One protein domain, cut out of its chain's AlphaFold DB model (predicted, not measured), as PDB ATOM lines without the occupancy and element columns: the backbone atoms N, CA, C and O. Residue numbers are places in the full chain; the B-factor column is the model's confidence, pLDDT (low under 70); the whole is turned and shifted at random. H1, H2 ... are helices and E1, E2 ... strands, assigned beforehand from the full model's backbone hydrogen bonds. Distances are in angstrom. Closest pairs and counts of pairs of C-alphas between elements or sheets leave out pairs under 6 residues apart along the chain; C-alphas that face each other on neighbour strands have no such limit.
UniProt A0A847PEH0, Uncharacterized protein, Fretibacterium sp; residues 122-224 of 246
ATOM      1  N   LEU A 122      -4.053  11.118  11.976       97.06
ATOM      2  CA  LEU A 122      -4.182  12.464  12.523       97.06
ATOM      3  C   LEU A 122      -2.867  12.942  13.127       97.06
ATOM      4  O   LEU A 122      -2.024  12.146  13.541       97.06
ATOM      5  N   ARG A 123      -2.714  14.261  13.182       96.62
ATOM      6  CA  ARG A 123      -1.665  14.964  13.917       96.62
ATOM      7  C   ARG A 123      -2.307  15.717  15.072       96.62
ATOM      8  O   ARG A 123      -3.220  16.504  14.830       96.62
ATOM      9  N   ALA A 124      -1.808  15.521  16.287       96.75
ATOM     10  CA  ALA A 124      -2.223  16.274  17.465       96.75
ATOM     11  C   ALA A 124      -1.056  17.129  17.970       96.75
ATOM     12  O   ALA A 124      -0.019  16.613  18.396       96.75
ATOM     13  N   ASP A 125      -1.222  18.445  17.898       95.38
ATOM     14  CA  ASP A 125      -0.265  19.405  18.422       95.38
ATOM     15  C   ASP A 125      -0.357  19.455  19.955       95.38
ATOM     16  O   ASP A 125      -1.434  19.470  20.553       95.38
ATOM     17  N   SER A 126       0.800  19.508  20.614       90.94
ATOM     18  CA  SER A 126       0.879  19.492  22.075       90.94
ATOM     19  C   SER A 126       0.198  20.715  22.684       90.94
ATOM     20  O   SER A 126       0.417  21.839  22.239       90.94
ATOM     21  N   ALA A 127      -0.504  20.545  23.807       88.69
ATOM     22  CA  ALA A 127      -1.067  21.675  24.558       88.69
ATOM     23  C   ALA A 127      -0.009  22.723  24.958       88.69
ATOM     24  O   ALA A 127      -0.310  23.896  25.168       88.69
ATOM     25  N   ARG A 128       1.248  22.295  25.112       85.12
ATOM     26  CA  ARG A 128       2.388  23.151  25.437       85.12
ATOM     27  C   ARG A 128       3.590  22.769  24.597       85.12
ATOM     28  O   ARG A 128       3.820  21.594  24.323       85.12
ATOM     29  N   ASN A 129       4.410  23.764  24.295       84.75
ATOM     30  CA  ASN A 129       5.707  23.527  23.702       84.75
ATOM     31  C   ASN A 129       6.677  22.989  24.768       84.75
ATOM     32  O   ASN A 129       7.143  23.730  25.632       84.75
ATOM     33  N   HIS A 130       6.925  21.679  24.737       75.12
ATOM     34  CA  HIS A 130       7.922  21.005  25.578       75.12
ATOM     35  C   HIS A 130       9.284  20.841  24.868       75.12
ATOM     36  O   HIS A 130      10.140  20.087  25.337       75.12
ATOM     37  N   GLY A 131       9.469  21.490  23.715       81.94
ATOM     38  CA  GLY A 131      10.716  21.497  22.960       81.94
ATOM     39  C   GLY A 131      11.651  22.641  23.353       81.94
ATOM     40  O   GLY A 131      11.341  23.478  24.199       81.94
ATOM     41  N   LEU A 132      12.805  22.674  22.694       87.56
ATOM     42  CA  LEU A 132      13.787  23.758  22.747       87.56
ATOM     43  C   LEU A 132      13.746  24.577  21.449       87.56
ATOM     44  O   LEU A 132      14.775  25.003  20.938       87.56
ATOM     45  N   ALA A 133      12.557  24.740  20.879       86.06
ATOM     46  CA  ALA A 133      12.293  25.565  19.708       86.06
ATOM     47  C   ALA A 133      11.032  26.372  20.012       86.06
ATOM     48  O   ALA A 133       9.949  25.798  20.013       86.06
ATOM     49  N   ILE A 134      11.178  27.649  20.377       72.19
ATOM     50  CA  ILE A 134      10.066  28.509  20.828       72.19
ATOM     51  C   ILE A 134       9.659  29.478  19.721       72.19
ATOM     52  O   ILE A 134       8.463  29.669  19.506       72.19
ATOM     53  N   ASP A 135      10.644  30.038  19.017       62.34
ATOM     54  CA  ASP A 135      10.468  31.013  17.947       62.34
ATOM     55  C   ASP A 135      10.860  30.351  16.613       62.34
ATOM     56  O   ASP A 135      11.967  30.504  16.097       62.34
ATOM     57  N   GLY A 136       9.946  29.559  16.048       60.62
ATOM     58  CA  GLY A 136      10.159  28.884  14.767       60.62
ATOM     59  C   GLY A 136       8.890  28.253  14.199       60.62
ATOM     60  O   GLY A 136       7.857  28.203  14.862       60.62
ATOM     61  N   ASP A 137       8.986  27.728  12.978       71.69
ATOM     62  CA  ASP A 137       7.882  27.080  12.247       71.69
ATOM     63  C   ASP A 137       7.530  25.671  12.784       71.69
ATOM     64  O   ASP A 137       6.885  24.878  12.098       71.69
ATOM     65  N   PHE A 138       7.965  25.324  14.001       89.06
ATOM     66  CA  PHE A 138       7.792  23.991  14.569       89.06
ATOM     67  C   PHE A 138       7.047  24.022  15.904       89.06
ATOM     68  O   PHE A 138       7.446  24.705  16.846       89.06
ATOM     69  N   TRP A 139       6.017  23.185  16.009       92.00
ATOM     70  CA  TRP A 139       5.313  22.908  17.254       92.00
ATOM     71  C   TRP A 139       5.367  21.406  17.560       92.00
ATOM     72  O   TRP A 139       5.132  20.608  16.645       92.00
ATOM     73  N   PRO A 140       5.683  20.986  18.803       92.44
ATOM     74  CA  PRO A 140       5.721  19.572  19.155       92.44
ATOM     75  C   PRO A 140       4.371  18.895  18.948       92.44
ATOM     76  O   PRO A 140       3.336  19.432  19.347       92.44
ATOM     77  N   HIS A 141       4.383  17.701  18.375       93.88
ATOM     78  CA  HIS A 141       3.161  17.003  17.999       93.88
ATOM     79  C   HIS A 141       3.352  15.490  17.973       93.88
ATOM     80  O   HIS A 141       4.470  14.991  17.818       93.88
ATOM     81  N   ALA A 142       2.238  14.779  18.113       93.50
ATOM     82  CA  ALA A 142       2.141  13.348  17.879       93.50
ATOM     83  C   ALA A 142       1.394  13.060  16.573       93.50
ATOM     84  O   ALA A 142       0.508  13.818  16.171       93.50
ATOM     85  N   ILE A 143       1.745  11.950  15.927       94.69
ATOM     86  CA  ILE A 143       1.010  11.382  14.795       94.69
ATOM     87  C   ILE A 143       0.358  10.089  15.264       94.69
ATOM     88  O   ILE A 143       1.023   9.235  15.851       94.69
ATOM     89  N   TYR A 144      -0.927   9.932  14.972       95.56
ATOM     90  CA  TYR A 144      -1.711   8.758  15.332       95.56
ATOM     91  C   TYR A 144      -2.287   8.084  14.094       95.56
ATOM     92  O   TYR A 144      -2.543   8.741  13.080       95.56
ATOM     93  N   ARG A 145      -2.549   6.780  14.201       95.38
ATOM     94  CA  ARG A 145      -3.253   6.003  13.178       95.38
ATOM     95  C   ARG A 145      -4.413   5.234  13.790       95.38
ATOM     96  O   ARG A 145      -4.271   4.638  14.850       95.38
ATOM     97  N   TYR A 146      -5.541   5.223  13.097       97.00
ATOM     98  CA  TYR A 146      -6.702   4.448  13.494       97.00
ATOM     99  C   TYR A 146      -6.442   2.942  13.358       97.00
ATOM    100  O   TYR A 146      -6.078   2.456  12.283       97.00
ATOM    101  N   ASN A 147      -6.665   2.208  14.447       95.69
ATOM    102  CA  ASN A 147      -6.707   0.756  14.484       95.69
ATOM    103  C   ASN A 147      -8.177   0.286  14.544       95.69
ATOM    104  O   ASN A 147      -8.816   0.402  15.595       95.69
ATOM    105  N   PRO A 148      -8.723  -0.294  13.459       93.62
ATOM    106  CA  PRO A 148     -10.111  -0.754  13.428       93.62
ATOM    107  C   PRO A 148     -10.376  -1.971  14.327       93.62
ATOM    108  O   PRO A 148     -11.511  -2.171  14.755       93.62
ATOM    109  N   GLU A 149      -9.363  -2.791  14.635       92.50
ATOM    110  CA  GLU A 149      -9.529  -3.950  15.524       92.50
ATOM    111  C   GLU A 149      -9.688  -3.516  16.984       92.50
ATOM    112  O   GLU A 149     -10.550  -4.034  17.696       92.50
ATOM    113  N   ALA A 150      -8.876  -2.547  17.420       92.50
ATOM    114  CA  ALA A 150      -8.925  -1.987  18.770       92.50
ATOM    115  C   ALA A 150      -9.994  -0.889  18.932       92.50
ATOM    116  O   ALA A 150     -10.389  -0.583  20.056       92.50
ATOM    117  N   LYS A 151     -10.500  -0.342  17.816       94.06
ATOM    118  CA  LYS A 151     -11.405   0.817  17.760       94.06
ATOM    119  C   LYS A 151     -10.802   2.042  18.458       94.06
ATOM    120  O   LYS A 151     -11.483   2.726  19.213       94.06
ATOM    121  N   GLU A 152      -9.534   2.333  18.185       96.31
ATOM    122  CA  GLU A 152      -8.830   3.482  18.762       96.31
ATOM    123  C   GLU A 152      -7.783   4.056  17.806       96.31
ATOM    124  O   GLU A 152      -7.305   3.375  16.900       96.31
ATOM    125  N   TYR A 153      -7.431   5.324  17.997       96.94
ATOM    126  CA  TYR A 153      -6.244   5.916  17.393       96.94
ATOM    127  C   TYR A 153      -5.018   5.615  18.255       96.94
ATOM    128  O   TYR A 153      -4.939   6.039  19.407       96.94
ATOM    129  N   GLU A 154      -4.039   4.929  17.675       94.62
ATOM    130  CA  GLU A 154      -2.782   4.567  18.327       94.62
ATOM    131  C   GLU A 154      -1.695   5.593  18.004       94.62
ATOM    132  O   GLU A 154      -1.513   5.977  16.842       94.62
ATOM    133  N   GLU A 155      -0.950   6.029  19.021       92.50
ATOM    134  CA  GLU A 155       0.187   6.930  18.832       92.50
ATOM    135  C   GLU A 155       1.294   6.205  18.058       92.50
ATOM    136  O   GLU A 155       1.909   5.254  18.543       92.50
ATOM    137  N   CYS A 156       1.568   6.668  16.841       89.62
ATOM    138  CA  CYS A 156       2.650   6.149  16.012       89.62
ATOM    139  C   CYS A 156       3.984   6.805  16.364       89.62
ATOM    140  O   CYS A 156       5.032   6.198  16.170       89.62
ATOM    141  N   GLY A 157       3.957   8.033  16.883       88.56
ATOM    142  CA  GLY A 157       5.133   8.683  17.428       88.56
ATOM    143  C   GLY A 157       4.929  10.148  17.772       88.56
ATOM    144  O   GLY A 157       3.943  10.766  17.374       88.56
ATOM    145  N   PHE A 158       5.912  10.699  18.476       89.69
ATOM    146  CA  PHE A 158       5.934  12.065  18.980       89.69
ATOM    147  C   PHE A 158       7.243  12.746  18.601       89.69
ATOM    148  O   PHE A 158       8.310  12.138  18.685       89.69
ATOM    149  N   VAL A 159       7.181  14.026  18.238       90.81
ATOM    150  CA  VAL A 159       8.362  14.806  17.878       90.81
ATOM    151  C   VAL A 159       8.413  16.140  18.615       90.81
ATOM    152  O   VAL A 159       7.421  16.857  18.755       90.81
ATOM    153  N   LYS A 160       9.615  16.499  19.063       91.00
ATOM    154  CA  LYS A 160       9.973  17.840  19.539       91.00
ATOM    155  C   LYS A 160      11.239  18.316  18.828       91.00
ATOM    156  O   LYS A 160      12.060  17.495  18.430       91.00
ATOM    157  N   ALA A 161      11.423  19.626  18.723       92.50
ATOM    158  CA  ALA A 161      12.606  20.213  18.100       92.50
ATOM    159  C   ALA A 161      13.492  20.952  19.110       92.50
ATOM    160  O   ALA A 161      13.043  21.338  20.195       92.50
ATOM    161  N   TRP A 162      14.744  21.160  18.721       92.75
ATOM    162  CA  TRP A 162      15.690  22.072  19.340       92.75
ATOM    163  C   TRP A 162      16.202  23.035  18.266       92.75
ATOM    164  O   TRP A 162      16.813  22.612  17.290       92.75
ATOM    165  N   ASN A 163      15.923  24.323  18.459       93.88
ATOM    166  CA  ASN A 163      16.426  25.432  17.667       93.88
ATOM    167  C   ASN A 163      17.642  26.057  18.363       93.88
ATOM    168  O   ASN A 163      17.530  26.598  19.469       93.88
ATOM    169  N   LYS A 164      18.802  26.028  17.707       93.81
ATOM    170  CA  LYS A 164      20.048  26.614  18.213       93.81
ATOM    171  C   LYS A 164      19.947  28.119  18.461       93.81
ATOM    172  O   LYS A 164      20.598  28.628  19.374       93.81
ATOM    173  N   ALA A 165      19.191  28.841  17.632       92.69
ATOM    174  CA  ALA A 165      19.070  30.294  17.735       92.69
ATOM    175  C   ALA A 165      18.367  30.708  19.035       92.69
ATOM    176  O   ALA A 165      18.800  31.657  19.692       92.69
ATOM    177  N   ASP A 166      17.342  29.948  19.420       90.81
ATOM    178  CA  ASP A 166      16.583  30.154  20.654       90.81
ATOM    179  C   ASP A 166      17.357  29.621  21.864       90.81
ATOM    180  O   ASP A 166      17.440  30.264  22.914       90.81
ATOM    181  N   PHE A 167      17.955  28.439  21.700       91.75
ATOM    182  CA  PHE A 167      18.637  27.698  22.750       91.75
ATOM    183  C   PHE A 167      20.017  27.235  22.267       91.75
ATOM    184  O   PHE A 167      20.174  26.108  21.811       91.75
ATOM    185  N   PRO A 168      21.079  28.044  22.404       94.19
ATOM    186  CA  PRO A 168      22.435  27.588  22.081       94.19
ATOM    187  C   PRO A 168      22.942  26.495  23.043       94.19
ATOM    188  O   PRO A 168      23.909  25.792  22.741       94.19
ATOM    189  N   THR A 169      22.296  26.354  24.203       94.12
ATOM    190  CA  THR A 169      22.510  25.305  25.205       94.12
ATOM    191  C   THR A 169      21.162  24.778  25.703       94.12
ATOM    192  O   THR A 169      20.165  25.499  25.673       94.12
ATOM    193  N   ASN A 170      21.123  23.534  26.185       90.38
ATOM    194  CA  ASN A 170      19.950  22.932  26.816       90.38
ATOM    195  C   ASN A 170      19.966  23.206  28.334       90.38
ATOM    196  O   ASN A 170      20.720  22.548  29.062       90.38
ATOM    197  N   PRO A 171      19.121  24.120  28.846       88.94
ATOM    198  CA  PRO A 171      19.114  24.488  30.264       88.94
ATOM    199  C   PRO A 171      18.596  23.369  31.180       88.94
ATOM    200  O   PRO A 171      18.819  23.404  32.391       88.94
ATOM    201  N   TYR A 172      17.912  22.364  30.629       85.69
ATOM    202  CA  TYR A 172      17.365  21.234  31.382       85.69
ATOM    203  C   TYR A 172      18.360  20.074  31.521       85.69
ATOM    204  O   TYR A 172      18.176  19.207  32.374       85.69
ATOM    205  N   GLU A 173      19.445  20.089  30.744       85.38
ATOM    206  CA  GLU A 173      20.505  19.071  30.737       85.38
ATOM    207  C   GLU A 173      21.868  19.666  31.119       85.38
ATOM    208  O   GLU A 173      22.902  19.360  30.526       85.38
ATOM    209  N   GLY A 174      21.880  20.549  32.120       87.38
ATOM    210  CA  GLY A 174      23.121  21.131  32.639       87.38
ATOM    211  C   GLY A 174      23.859  22.008  31.626       87.38
ATOM    212  O   GLY A 174      25.087  21.972  31.578       87.38
ATOM    213  N   ASP A 175      23.112  22.763  30.816       92.06
ATOM    214  CA  ASP A 175      23.624  23.674  29.787       92.06
ATOM    215  C   ASP A 175      24.484  22.980  28.717       92.06
ATOM    216  O   ASP A 175      25.423  23.562  28.167       92.06
ATOM    217  N   LYS A 176      24.148  21.726  28.391       91.62
ATOM    218  CA  LYS A 176      24.749  20.986  27.274       91.62
ATOM    219  C   LYS A 176      24.645  21.825  25.987       91.62
ATOM    220  O   LYS A 176      23.547  22.279  25.667       91.62
ATOM    221  N   PRO A 177      25.745  22.073  25.254       94.75
ATOM    222  CA  PRO A 177      25.701  22.873  24.032       94.75
ATOM    223  C   PRO A 177      24.895  22.179  22.934       94.75
ATOM    224  O   PRO A 177      24.831  20.947  22.898       94.75
ATOM    225  N   PHE A 178      24.326  22.977  22.029       94.19
ATOM    226  CA  PHE A 178      23.678  22.472  20.821       94.19
ATOM    227  C   PHE A 178      24.630  21.539  20.043       94.19
ATOM    228  O   PHE A 178      25.792  21.903  19.818       94.19
ATOM    229  N   PRO A 179      24.189  20.331  19.652       93.12
ATOM    230  CA  PRO A 179      25.049  19.339  19.022       93.12
ATOM    231  C   PRO A 179      25.219  19.615  17.519       93.12
ATOM    232  O   PRO A 179      24.630  18.947  16.679       93.12
ATOM    233  N   ASP A 180      26.115  20.547  17.187       94.88
ATOM    234  CA  ASP A 180      26.444  20.968  15.809       94.88
ATOM    235  C   ASP A 180      26.816  19.828  14.843       94.88
ATOM    236  O   ASP A 180      26.777  20.001  13.634       94.88
ATOM    237  N   ALA A 181      27.227  18.668  15.357       93.81
ATOM    238  CA  ALA A 181      27.562  17.516  14.523       93.81
ATOM    239  C   ALA A 181      26.331  16.755  13.993       93.81
ATOM    240  O   ALA A 181      26.505  15.914  13.116       93.81
ATOM    241  N   ILE A 182      25.138  16.992  14.558       93.00
ATOM    242  CA  ILE A 182      23.868  16.379  14.128       93.00
ATOM    243  C   ILE A 182      23.180  17.240  13.061       93.00
ATOM    244  O   ILE A 182      22.534  16.688  12.184       93.00
ATOM    245  N   ASP A 183      23.330  18.563  13.135       94.12
ATOM    246  CA  ASP A 183      22.818  19.550  12.172       94.12
ATOM    247  C   ASP A 183      23.669  19.518  10.883       94.12
ATOM    248  O   ASP A 183      24.607  20.300  10.707       94.12
ATOM    249  N   GLU A 184      23.429  18.520  10.023       93.50
ATOM    250  CA  GLU A 184      24.215  18.296   8.805       93.50
ATOM    251  C   GLU A 184      23.898  19.330   7.715       93.50
ATOM    252  O   GLU A 184      24.783  19.656   6.910       93.50
ATOM    253  N   ASP A 185      22.665  19.846   7.676       94.00
ATOM    254  CA  ASP A 185      22.244  20.881   6.729       94.00
ATOM    255  C   ASP A 185      22.554  22.324   7.187       94.00
ATOM    256  O   ASP A 185      22.658  23.227   6.343       94.00
ATOM    257  N   GLY A 186      22.869  22.516   8.472       94.38
ATOM    258  CA  GLY A 186      23.380  23.758   9.046       94.38
ATOM    259  C   GLY A 186      22.306  24.822   9.263       94.38
ATOM    260  O   GLY A 186      22.645  26.013   9.323       94.38
ATOM    261  N   ASP A 187      21.032  24.430   9.316       93.62
ATOM    262  CA  ASP A 187      19.904  25.333   9.539       93.62
ATOM    263  C   ASP A 187      19.677  25.665  11.028       93.62
ATOM    264  O   ASP A 187      18.951  26.611  11.353       93.62
ATOM    265  N   GLY A 188      20.380  24.969  11.931       94.19
ATOM    266  CA  GLY A 188      20.289  25.156  13.373       94.19
ATOM    267  C   GLY A 188      19.118  24.424  14.027       94.19
ATOM    268  O   GLY A 188      18.807  24.737  15.180       94.19
ATOM    269  N   MET A 189      18.479  23.474  13.337       93.88
ATOM    270  CA  MET A 189      17.339  22.699  13.820       93.88
ATOM    271  C   MET A 189      17.667  21.210  13.910       93.88
ATOM    272  O   MET A 189      18.122  20.577  12.968       93.88
ATOM    273  N   ILE A 190      17.349  20.606  15.052       93.06
ATOM    274  CA  ILE A 190      17.404  19.151  15.232       93.06
ATOM    275  C   ILE A 190      16.150  18.655  15.945       93.06
ATOM    276  O   ILE A 190      15.491  19.396  16.678       93.06
ATOM    277  N   TYR A 191      15.824  17.379  15.764       91.81
ATOM    278  CA  TYR A 191      14.528  16.815  16.133       91.81
ATOM    279  C   TYR A 191      14.689  15.552  16.969       91.81
ATOM    280  O   TYR A 191      15.397  14.632  16.583       91.81
ATOM    281  N   SER A 192      14.000  15.478  18.101       88.62
ATOM    282  CA  SER A 192      13.885  14.272  18.922       88.62
ATOM    283  C   SER A 192      12.566  13.594  18.576       88.62
ATOM    284  O   SER A 192      11.508  14.163  18.840       88.62
ATOM    285  N   VAL A 193      12.636  12.383  18.023       85.50
ATOM    286  CA  VAL A 193      11.483  11.588  17.576       85.50
ATOM    287  C   VAL A 193      11.357  10.316  18.423       85.50
ATOM    288  O   VAL A 193      12.336   9.592  18.598       85.50
ATOM    289  N   THR A 194      10.155  10.021  18.912       79.69
ATOM    290  CA  THR A 194       9.796   8.805  19.667       79.69
ATOM    291  C   THR A 194       8.751   8.002  18.882       79.69
ATOM    292  O   THR A 194       7.929   8.614  18.209       79.69
ATOM    293  N   LEU A 195       8.764   6.661  18.939       69.81
ATOM    294  CA  LEU A 195       7.815   5.777  18.237       69.81
ATOM    295  C   LEU A 195       7.039   4.904  19.250       69.81
ATOM    296  O   LEU A 195       7.524   3.858  19.675       69.81
ATOM    297  N   GLY A 196       5.831   5.317  19.646       58.47
ATOM    298  CA  GLY A 196       5.054   4.641  20.698       58.47
ATOM    299  C   GLY A 196       5.740   4.690  22.076       58.47
ATOM    300  O   GLY A 196       6.428   5.656  22.401       58.47
ATOM    301  N   GLU A 197       5.591   3.640  22.896       45.50
ATOM    302  CA  GLU A 197       6.277   3.529  24.203       45.50
ATOM    303  C   GLU A 197       7.783   3.195  24.089       45.50
ATOM    304  O   GLU A 197       8.509   3.245  25.086       45.50
ATOM    305  N   GLU A 198       8.279   2.864  22.890       45.53
ATOM    306  CA  GLU A 198       9.680   2.512  22.650       45.53
ATOM    307  C   GLU A 198      10.422   3.628  21.883       45.53
ATOM    308  O   GLU A 198      10.114   3.979  20.745       45.53
ATOM    309  N   CYS A 199      11.480   4.185  22.481       46.66
ATOM    310  CA  CYS A 199      12.383   5.093  21.773       46.66
ATOM    311  C   CYS A 199      13.182   4.324  20.706       46.66
ATOM    312  O   CYS A 199      14.105   3.581  21.036       46.66
ATOM    313  N   LEU A 200      12.911   4.560  19.420       49.28
ATOM    314  CA  LEU A 200      13.747   4.095  18.301       49.28
ATOM    315  C   LEU A 200      14.851   5.102  17.941       49.28
ATOM    316  O   LEU A 200      15.205   5.288  16.779       49.28
ATOM    317  N   VAL A 201      15.445   5.722  18.955       45.12
ATOM    318  CA  VAL A 201      16.742   6.377  18.811       45.12
ATOM    319  C   VAL A 201      17.658   5.718  19.824       45.12
ATOM    320  O   VAL A 201      17.333   5.625  21.008       45.12
ATOM    321  N   VAL A 202      18.786   5.199  19.345       45.09
ATOM    322  CA  VAL A 202      19.860   4.709  20.210       45.09
ATOM    323  C   VAL A 202      20.148   5.800  21.242       45.09
ATOM    324  O   VAL A 202      20.227   6.974  20.878       45.09
ATOM    325  N   LEU A 203      20.316   5.403  22.507       42.75
ATOM    326  CA  LEU A 203      20.585   6.263  23.673       42.75
ATOM    327  C   LEU A 203      21.701   7.313  23.476       42.75
ATOM    328  O   LEU A 203      21.840   8.198  24.311       42.75
ATOM    329  N   ASP A 204      22.476   7.230  22.393       44.91
ATOM    330  CA  ASP A 204      23.656   8.053  22.158       44.91
ATOM    331  C   ASP A 204      23.464   9.224  21.173       44.91
ATOM    332  O   ASP A 204      24.384  10.035  21.076       44.91
ATOM    333  N   THR A 205      22.332   9.371  20.458       53.38
ATOM    334  CA  THR A 205      22.139  10.550  19.572       53.38
ATOM    335  C   THR A 205      21.013  11.501  19.955       53.38
ATOM    336  O   THR A 205      21.157  12.675  19.638       53.38
ATOM    337  N   GLU A 206      19.965  11.072  20.677       73.19
ATOM    338  CA  GLU A 206      18.817  11.881  21.184       73.19
ATOM    339  C   GLU A 206      18.034  12.719  20.139       73.19
ATOM    340  O   GLU A 206      16.883  13.076  20.379       73.19
ATOM    341  N   TYR A 207      18.616  12.992  18.972       87.00
ATOM    342  CA  TYR A 207      18.147  13.896  17.941       87.00
ATOM    343  C   TYR A 207      18.565  13.398  16.548       87.00
ATOM    344  O   TYR A 207      19.520  12.631  16.397       87.00
ATOM    345  N   VAL A 208      17.853  13.874  15.531       90.94
ATOM    346  CA  VAL A 208      18.142  13.705  14.106       90.94
ATOM    347  C   VAL A 208      18.050  15.051  13.386       90.94
ATOM    348  O   VAL A 208      17.375  15.962  13.867       90.94
ATOM    349  N   ASP A 209      18.700  15.159  12.232       92.94
ATOM    350  CA  ASP A 209      18.602  16.332  11.359       92.94
ATOM    351  C   ASP A 209      17.243  16.415  10.628       92.94
ATOM    352  O   ASP A 209      16.494  15.428  10.533       92.94
ATOM    353  N   GLY A 210      16.940  17.574  10.047       92.00
ATOM    354  CA  GLY A 210      15.717  17.864   9.302       92.00
ATOM    355  C   GLY A 210      15.339  16.830   8.231       92.00
ATOM    356  O   GLY A 210      14.174  16.422   8.188       92.00
ATOM    357  N   PRO A 211      16.256  16.350   7.361       91.88
ATOM    358  CA  PRO A 211      15.919  15.346   6.351       91.88
ATOM    359  C   PRO A 211      15.399  14.025   6.935       91.88
ATOM    360  O   PRO A 211      14.496  13.417   6.360       91.88
ATOM    361  N   ALA A 212      15.946  13.585   8.071       90.50
ATOM    362  CA  ALA A 212      15.524  12.354   8.732       90.50
ATOM    363  C   ALA A 212      14.167  12.522   9.432       90.50
ATOM    364  O   ALA A 212      13.319  11.637   9.321       90.50
ATOM    365  N   TYR A 213      13.932  13.670  10.078       91.19
ATOM    366  CA  TYR A 213      12.617  14.027  10.620       91.19
ATOM    367  C   TYR A 213      11.538  14.038   9.525       91.19
ATOM    368  O   TYR A 213      10.518  13.367   9.670       91.19
ATOM    369  N   ARG A 214      11.785  14.720   8.399       91.88
ATOM    370  CA  ARG A 214      10.829  14.777   7.280       91.88
ATOM    371  C   ARG A 214      10.531  13.391   6.710       91.88
ATOM    372  O   ARG A 214       9.377  13.066   6.479       91.88
ATOM    373  N   ALA A 215      11.550  12.544   6.549       91.12
ATOM    374  CA  ALA A 215      11.353  11.172   6.081       91.12
ATOM    375  C   ALA A 215      10.517  10.316   7.053       91.12
ATOM    376  O   ALA A 215       9.752   9.459   6.609       91.12
ATOM    377  N   TRP A 216      10.656  10.537   8.364       90.62
ATOM    378  CA  TRP A 216       9.813   9.904   9.378       90.62
ATOM    379  C   TRP A 216       8.356  10.382   9.280       90.62
ATOM    380  O   TRP A 216       7.455   9.546   9.197       90.62
ATOM    381  N   GLU A 217       8.131  11.698   9.223       90.94
ATOM    382  CA  GLU A 217       6.789  12.291   9.133       90.94
ATOM    383  C   GLU A 217       6.084  11.860   7.839       90.94
ATOM    384  O   GLU A 217       4.974  11.330   7.890       90.94
ATOM    385  N   ASP A 218       6.763  11.962   6.693       91.75
ATOM    386  CA  ASP A 218       6.256  11.514   5.391       91.75
ATOM    387  C   ASP A 218       5.936  10.013   5.386       91.75
ATOM    388  O   ASP A 218       4.958   9.578   4.772       91.75
ATOM    389  N   GLY A 219       6.744   9.204   6.079       90.81
ATOM    390  CA  GLY A 219       6.519   7.768   6.221       90.81
ATOM    391  C   GLY A 219       5.247   7.438   7.005       90.81
ATOM    392  O   GLY A 219       4.552   6.479   6.661       90.81
ATOM    393  N   LEU A 220       4.920   8.235   8.026       89.38
ATOM    394  CA  LEU A 220       3.700   8.069   8.816       89.38
ATOM    395  C   LEU A 220       2.470   8.665   8.121       89.38
ATOM    396  O   LEU A 220       1.420   8.024   8.099       89.38
ATOM    397  N   LEU A 221       2.580   9.843   7.508       90.06
ATOM    398  CA  LEU A 221       1.474  10.439   6.757       90.06
ATOM    399  C   LEU A 221       1.184   9.662   5.468       90.06
ATOM    400  O   LEU A 221       0.039   9.594   5.037       90.06
ATOM    401  N   GLY A 222       2.192   9.047   4.845       85.81
ATOM    402  CA  GLY A 222       2.012   8.183   3.676       85.81
ATOM    403  C   GLY A 222       1.407   8.893   2.459       85.81
ATOM    404  O   GLY A 222       0.780   8.243   1.624       85.81
ATOM    405  N   GLY A 223       1.563  10.219   2.364       87.38
ATOM    406  CA  GLY A 223       0.921  11.046   1.338       87.38
ATOM    407  C   GLY A 223      -0.573  11.304   1.570       87.38
ATOM    408  O   GLY A 223      -1.265  11.669   0.623       87.38
ATOM    409  N   ALA A 224      -1.071  11.097   2.792       92.44
ATOM    410  CA  ALA A 224      -2.442  11.417   3.162       92.44
ATOM    411  C   ALA A 224      -2.743  12.918   3.012       92.44
ATOM    412  O   ALA A 224      -1.919  13.776   3.331       92.44
TER     413      ALA A 224
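AT A GLANCE: This is residues 122 to 224 of the 246 residues of an uncharacterized protein of Fretibacterium sp (UniProt A0A847PEH0). With little regular structure, a long twisted sheet, E1 to E4, has helix H1 over one face in two layers; the E2-E3 turn and loop 164 to 188 make the ends of the long axis. The 103 printed residues run E1 E2 E3 E4 H1, mixed class, with 41 in named elements; the sheet, in that order, is an antiparallel meander of successive hairpins. The whole is compact, radius of gyration of the C-alphas 14.4 A, spanning 45 by 27 by 25 A.

HOW THE PARTS SIT: E3, residues 152 to 163, forms hairpins with E2, residues 141 to 147, N 143 to O 157 2.9 A, and E4, residues 189 to 194, N 160 to O 192 3.0 A. E1, residues 122 to 125, pairs with E2, N 124 to O 142 2.9 A. H1, residues 210 to 221, is on the sheet, height 8.8 A, along the strands; every O i to N i+4 pair is within hydrogen-bond range. The closest C-alphas of H1 and E4, Gly 210 and Ile 190, are 6.3 A apart.

IN THESE COORDINATES: E3 measures 33.5 A, E2 19.3 A, E4 16.9 A, H1 16.3 A. C-alpha 122 is at (-4.182, 12.464, 12.523), C-alpha 221 at (1.474, 10.439, 6.757).

THE WHOLE: The farthest C-alphas, Glu 149 and Asp 175, are 45.4 A apart. The printed part has no cut; E2 to E3 is tight, the other links long. Residues 135 to 136 and 195 to 205 have pLDDT under 70.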